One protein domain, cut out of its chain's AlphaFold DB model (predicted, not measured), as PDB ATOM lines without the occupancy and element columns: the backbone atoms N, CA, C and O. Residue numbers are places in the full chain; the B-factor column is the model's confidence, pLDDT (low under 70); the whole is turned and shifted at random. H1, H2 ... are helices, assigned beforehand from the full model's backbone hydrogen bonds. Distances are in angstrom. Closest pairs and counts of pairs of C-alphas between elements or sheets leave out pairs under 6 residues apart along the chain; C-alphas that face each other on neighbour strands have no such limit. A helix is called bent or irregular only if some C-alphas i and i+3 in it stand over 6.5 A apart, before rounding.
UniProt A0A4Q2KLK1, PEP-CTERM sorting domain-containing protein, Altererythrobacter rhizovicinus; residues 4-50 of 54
ATOM      1  N   LEU A   4     113.020 101.984 103.284       65.31
ATOM      2  CA  LEU A   4     113.372 102.751 102.090       65.31
ATOM      3  C   LEU A   4     112.472 103.984 101.827       65.31
ATOM      4  O   LEU A   4     113.026 105.043 101.543       65.31
ATOM      5  N   PRO A   5     111.127 103.928 101.968       66.31
ATOM      6  CA  PRO A   5     110.290 105.108 101.734       66.31
ATOM      7  C   PRO A   5     110.423 106.160 102.843       66.31
ATOM      8  O   PRO A   5     110.256 107.344 102.581       66.31
ATOM      9  N   ILE A   6     110.761 105.745 104.070       69.00
ATOM     10  CA  ILE A   6     110.981 106.665 105.196       69.00
ATOM     11  C   ILE A   6     112.261 107.471 104.963       69.00
ATOM     12  O   ILE A   6     112.283 108.668 105.222       69.00
ATOM     13  N   LEU A   7     113.304 106.833 104.427       68.19
ATOM     14  CA  LEU A   7     114.578 107.487 104.131       68.19
ATOM     15  C   LEU A   7     114.452 108.548 103.019       68.19
ATOM     16  O   LEU A   7     115.093 109.589 103.094       68.19
ATOM     17  N   LEU A   8     113.586 108.318 102.024       66.50
ATOM     18  CA  LEU A   8     113.372 109.245 100.902       66.50
ATOM     19  C   LEU A   8     112.668 110.554 101.304       66.50
ATOM     20  O   LEU A   8     112.882 111.572 100.653       66.50
ATOM     21  N   LEU A   9     111.890 110.564 102.394       65.94
ATOM     22  CA  LEU A   9     111.235 111.779 102.908       65.94
ATOM     23  C   LEU A   9     112.228 112.808 103.481       65.94
ATOM     24  O   LEU A   9     111.883 113.979 103.602       65.94
ATOM     25  N   PHE A  10     113.458 112.394 103.806       62.41
ATOM     26  CA  PHE A  10     114.492 113.267 104.376       62.41
ATOM     27  C   PHE A  10     115.413 113.921 103.332       62.41
ATOM     28  O   PHE A  10     116.269 114.717 103.704       62.41
ATOM     29  N   ILE A  11     115.247 113.624 102.034       61.16
ATOM     30  CA  ILE A  11     116.069 114.205 100.947       61.16
ATOM     31  C   ILE A  11     115.465 115.523 100.414       61.16
ATOM     32  O   ILE A  11     115.971 116.108  99.463       61.16
ATOM     33  N   ALA A  12     114.396 116.042 101.029       59.75
ATOM     34  CA  ALA A  12     113.855 117.361 100.700       59.75
ATOM     35  C   ALA A  12     114.831 118.471 101.144       59.75
ATOM     36  O   ALA A  12     114.689 119.052 102.215       59.75
ATOM     37  N   ALA A  13     115.857 118.733 100.333       61.28
ATOM     38  CA  ALA A  13     116.763 119.856 100.514       61.28
ATOM     39  C   ALA A  13     116.015 121.159 100.167       61.28
ATOM     40  O   ALA A  13     115.531 121.281  99.037       61.28
ATOM     41  N   PRO A  14     115.890 122.126 101.096       64.06
ATOM     42  CA  PRO A  14     115.346 123.433 100.762       64.06
ATOM     43  C   PRO A  14     116.322 124.131  99.810       64.06
ATOM     44  O   PRO A  14     117.501 124.307 100.115       64.06
ATOM     45  N   ALA A  15     115.843 124.481  98.617       62.56
ATOM     46  CA  ALA A  15     116.572 125.349  97.705       62.56
ATOM     47  C   ALA A  15     116.466 126.784  98.245       62.56
ATOM     48  O   ALA A  15     115.480 127.473  98.005       62.56
ATOM     49  N   GLU A  16     117.453 127.182  99.045       57.94
ATOM     50  CA  GLU A  16     117.535 128.489  99.705       57.94
ATOM     51  C   GLU A  16     117.683 129.615  98.659       57.94
ATOM     52  O   GLU A  16     118.735 129.765  98.031       57.94
ATOM     53  N   ALA A  17     116.632 130.413  98.451       60.09
ATOM     54  CA  ALA A  17     116.679 131.613  97.620       60.09
ATOM     55  C   ALA A  17     117.208 132.801  98.446       60.09
ATOM     56  O   ALA A  17     116.567 133.273  99.382       60.09
ATOM     57  N   ALA A  18     118.401 133.294  98.104       62.34
ATOM     58  CA  ALA A  18     119.027 134.440  98.759       62.34
ATOM     59  C   ALA A  18     118.337 135.760  98.357       62.34
ATOM     60  O   ALA A  18     118.637 136.348  97.318       62.34
ATOM     61  N   GLY A  19     117.420 136.240  99.196       61.06
ATOM     62  CA  GLY A  19     116.747 137.535  99.078       61.06
ATOM     63  C   GLY A  19     115.956 137.834 100.352       61.06
ATOM     64  O   GLY A  19     115.723 136.927 101.138       61.06
ATOM     65  N   THR A  20     115.621 139.108 100.590       63.44
ATOM     66  CA  THR A  20     114.915 139.648 101.778       63.44
ATOM     67  C   THR A  20     114.078 138.615 102.551       63.44
ATOM     68  O   THR A  20     113.254 137.967 101.905       63.44
ATOM     69  N   PRO A  21     114.212 138.497 103.893       61.16
ATOM     70  CA  PRO A  21     113.558 137.468 104.707       61.16
ATOM     71  C   PRO A  21     112.053 137.733 104.838       61.16
ATOM     72  O   PRO A  21     111.530 138.053 105.903       61.16
ATOM     73  N   LEU A  22     111.347 137.643 103.721       65.75
ATOM     74  CA  LEU A  22     109.911 137.556 103.674       65.75
ATOM     75  C   LEU A  22     109.589 136.073 103.850       65.75
ATOM     76  O   LEU A  22     110.099 135.263 103.077       65.75
ATOM     77  N   PRO A  23     108.796 135.686 104.865       65.06
ATOM     78  CA  PRO A  23     108.376 134.307 105.015       65.06
ATOM     79  C   PRO A  23     107.681 133.876 103.729       65.06
ATOM     80  O   PRO A  23     106.570 134.319 103.434       65.06
ATOM     81  N   GLU A  24     108.357 133.046 102.939       74.25
ATOM     82  CA  GLU A  24     107.752 132.519 101.731       74.25
ATOM     83  C   GLU A  24     106.507 131.720 102.135       74.25
ATOM     84  O   GLU A  24     106.521 131.041 103.170       74.25
ATOM     85  N   PRO A  25     105.418 131.759 101.349       75.81
ATOM     86  CA  PRO A  25     104.218 130.970 101.631       75.81
ATOM     87  C   PRO A  25     104.529 129.489 101.911       75.81
ATOM     88  O   PRO A  25     103.897 128.865 102.763       75.81
ATOM     89  N   SER A  26     105.565 128.955 101.260       78.56
ATOM     90  CA  SER A  26     106.119 127.617 101.474       78.56
ATOM     91  C   SER A  26     106.605 127.379 102.910       78.56
ATOM     92  O   SER A  26     106.345 126.316 103.466       78.56
ATOM     93  N   ASN A  27     107.234 128.365 103.555       81.62
ATOM     94  CA  ASN A  27     107.726 128.246 104.933       81.62
ATOM     95  C   ASN A  27     106.569 128.137 105.930       81.62
ATOM     96  O   ASN A  27     106.603 127.308 106.840       81.62
ATOM     97  N   LEU A  28     105.508 128.924 105.730       85.94
ATOM     98  CA  LEU A  28     104.287 128.823 106.534       85.94
ATOM     99  C   LEU A  28     103.556 127.501 106.285       85.94
ATOM    100  O   LEU A  28     103.055 126.890 107.231       85.94
ATOM    101  N   ALA A  29     103.530 127.031 105.037       88.12
ATOM    102  CA  ALA A  29     102.943 125.744 104.686       88.12
ATOM    103  C   ALA A  29     103.694 124.575 105.347       88.12
ATOM    104  O   ALA A  29     103.059 123.711 105.954       88.12
ATOM    105  N   LEU A  30     105.031 124.567 105.302       87.00
ATOM    106  CA  LEU A  30     105.862 123.555 105.965       87.00
ATOM    107  C   LEU A  30     105.728 123.611 107.492       87.00
ATOM    108  O   LEU A  30     105.600 122.570 108.138       87.00
ATOM    109  N   PHE A  31     105.680 124.811 108.071       88.31
ATOM    110  CA  PHE A  31     105.417 124.994 109.499       88.31
ATOM    111  C   PHE A  31     104.042 124.437 109.902       88.31
ATOM    112  O   PHE A  31     103.932 123.670 110.862       88.31
ATOM    113  N   GLY A  32     102.998 124.752 109.130       93.56
ATOM    114  CA  GLY A  32     101.650 124.223 109.332       93.56
ATOM    115  C   GLY A  32     101.584 122.702 109.193       93.56
ATOM    116  O   GLY A  32     100.958 122.036 110.019       93.56
ATOM    117  N   LEU A  33     102.281 122.134 108.206       93.75
ATOM    118  CA  LEU A  33     102.374 120.689 108.002       93.75
ATOM    119  C   LEU A  33     103.059 119.991 109.189       93.75
ATOM    120  O   LEU A  33     102.570 118.963 109.668       93.75
ATOM    121  N   GLY A  34     104.142 120.574 109.712       92.19
ATOM    122  CA  GLY A  34     104.828 120.084 110.909       92.19
ATOM    123  C   GLY A  34     103.929 120.109 112.148       92.19
ATOM    124  O   GLY A  34     103.819 119.107 112.862       92.19
ATOM    125  N   LEU A  35     103.215 121.216 112.372       96.81
ATOM    126  CA  LEU A  35     102.243 121.334 113.463       96.81
ATOM    127  C   LEU A  35     101.092 120.331 113.328       96.81
ATOM    128  O   LEU A  35     100.717 119.696 114.316       96.81
ATOM    129  N   ALA A  36     100.555 120.145 112.121       96.31
ATOM    130  CA  ALA A  36      99.504 119.167 111.862       96.31
ATOM    131  C   ALA A  36      99.973 117.743 112.204       96.31
ATOM    132  O   ALA A  36      99.287 117.024 112.938       96.31
ATOM    133  N   GLY A  37     101.177 117.366 111.762       94.19
ATOM    134  CA  GLY A  37     101.801 116.088 112.109       94.19
ATOM    135  C   GLY A  37     101.984 115.907 113.620       94.19
ATOM    136  O   GLY A  37     101.638 114.855 114.162       94.19
ATOM    137  N   LEU A  38     102.443 116.947 114.324       95.06
ATOM    138  CA  LEU A  38     102.620 116.929 115.780       95.06
ATOM    139  C   LEU A  38     101.290 116.742 116.527       95.06
ATOM    140  O   LEU A  38     101.212 115.945 117.466       95.06
ATOM    141  N   VAL A  39     100.234 117.452 116.121       95.88
ATOM    142  CA  VAL A  39      98.901 117.341 116.737       95.88
ATOM    143  C   VAL A  39      98.331 115.937 116.540       95.88
ATOM    144  O   VAL A  39      97.855 115.325 117.504       95.88
ATOM    145  N   ILE A  40      98.408 115.404 115.319       95.06
ATOM    146  CA  ILE A  40      97.929 114.055 114.996       95.06
ATOM    147  C   ILE A  40      98.724 113.012 115.788       95.06
ATOM    148  O   ILE A  40      98.126 112.174 116.468       95.06
ATOM    149  N   GLY A  41     100.056 113.102 115.776       92.00
ATOM    150  CA  GLY A  41     100.940 112.194 116.504       92.00
ATOM    151  C   GLY A  41     100.664 112.197 118.007       92.00
ATOM    152  O   GLY A  41     100.493 111.134 118.609       92.00
ATOM    153  N   ARG A  42     100.508 113.381 118.612       92.69
ATOM    154  CA  ARG A  42     100.170 113.520 120.037       92.69
ATOM    155  C   ARG A  42      98.808 112.912 120.364       92.69
ATOM    156  O   ARG A  42      98.672 112.239 121.386       92.69
ATOM    157  N   ARG A  43      97.810 113.084 119.490       90.94
ATOM    158  CA  ARG A  43      96.473 112.498 119.674       90.94
ATOM    159  C   ARG A  43      96.497 110.973 119.567       90.94
ATOM    160  O   ARG A  43      95.827 110.306 120.353       90.94
ATOM    161  N   MET A  44      97.270 110.410 118.640       90.12
ATOM    162  CA  MET A  44      97.439 108.956 118.528       90.12
ATOM    163  C   MET A  44      98.199 108.372 119.724       90.12
ATOM    164  O   MET A  44      97.789 107.342 120.258       90.12
ATOM    165  N   ALA A  45      99.260 109.038 120.186       89.12
ATOM    166  CA  ALA A  45     100.019 108.615 121.362       89.12
ATOM    167  C   ALA A  45      99.165 108.634 122.641       89.12
ATOM    168  O   ALA A  45      99.225 107.694 123.431       89.12
ATOM    169  N   ALA A  46      98.319 109.655 122.814       86.88
ATOM    170  CA  ALA A  46      97.399 109.742 123.946       86.88
ATOM    171  C   ALA A  46      96.367 108.601 123.953       86.88
ATOM    172  O   ALA A  46      96.109 108.022 125.002       86.88
ATOM    173  N   ARG A  47      95.827 108.222 122.785       81.81
ATOM    174  CA  ARG A  47      94.885 107.092 122.665       81.81
ATOM    175  C   ARG A  47      95.525 105.743 122.993       81.81
ATOM    176  O   ARG A  47      94.864 104.902 123.580       81.81
ATOM    177  N   ARG A  48      96.804 105.545 122.655       77.38
ATOM    178  CA  ARG A  48      97.552 104.318 122.995       77.38
ATOM    179  C   ARG A  48      97.857 104.182 124.488       77.38
ATOM    180  O   ARG A  48      98.190 103.094 124.933       77.38
ATOM    181  N   LYS A  49      97.798 105.287 125.235       68.00
ATOM    182  CA  LYS A  49      98.046 105.323 126.679       68.00
ATOM    183  C   LYS A  49      96.787 105.152 127.523       68.00
ATOM    184  O   LYS A  49      96.926 105.106 128.739       68.00
ATOM    185  N   ALA A  50      95.595 105.089 126.922       63.84
ATOM    186  CA  ALA A  50      94.406 104.688 127.658       63.84
ATOM    187  C   ALA A  50      94.589 103.208 128.038       63.84
ATOM    188  O   ALA A  50      94.663 102.381 127.126       63.84
TER     189      ALA A  50
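What this domain is: This is residues 4 to 50 of the 54 residues of the protein "PEP-CTERM sorting domain-containing protein" of Altererythrobacter rhizovicinus (UniProt A0A4Q2KLK1). One long straight helix, H2, makes one arm of an open V, and a long link ending in the short helix H1 makes the other. The link turns round near residues 19 to 21, before H2 begins, and the space between the two arms is empty. The printed part has 47 residues with two named helices, H1 then H2 along the chain, and no named strand; the class is all helix. The whole is extended, with a radius of gyration of the C-alphas of 15.3 A, and its outline is flat, spanning 49 by 28 by 10 A.

Where its parts are: H2 holds residues 25 to 48, 24 residues, and is 34.8 A long from first to last C-alpha. It begins at C-alpha 25, at (104.218, 130.970, 101.631), and ends at C-alpha 48, at (97.552, 104.318, 122.995). H1 holds residues 4 to 8, 6.6 A from first to last C-alpha, with C-alpha 4 at (113.372, 102.751, 102.090). Neither helix is bent or irregular.

How they stand to each other: H2 and H1 are apart, with no C-alpha of the one within 8 A of the other. Residues 28 to 50, of which 28 to 48 belong to H2, stand free. Residues 15 to 26 stand free, and so do residues 4 to 13, of which 4 to 8 belong to H1. In both H2 and H1, every O i to N i+4 pair is within hydrogen-bond range.

The domain as a whole: The two C-alphas farthest apart are those of Gly 19 and Ala 50, at 48.9 A. The first and last printed C-alphas, of Leu 4 and Ala 50, are 31.9 A apart. The link from H1 to H2, with 16 residues between them, is long. The printed part has no cut. The mean pLDDT of the printed part is 76.9; residues 4 to 23 and 49 to 50 are under 70, while H2 has a mean of 89.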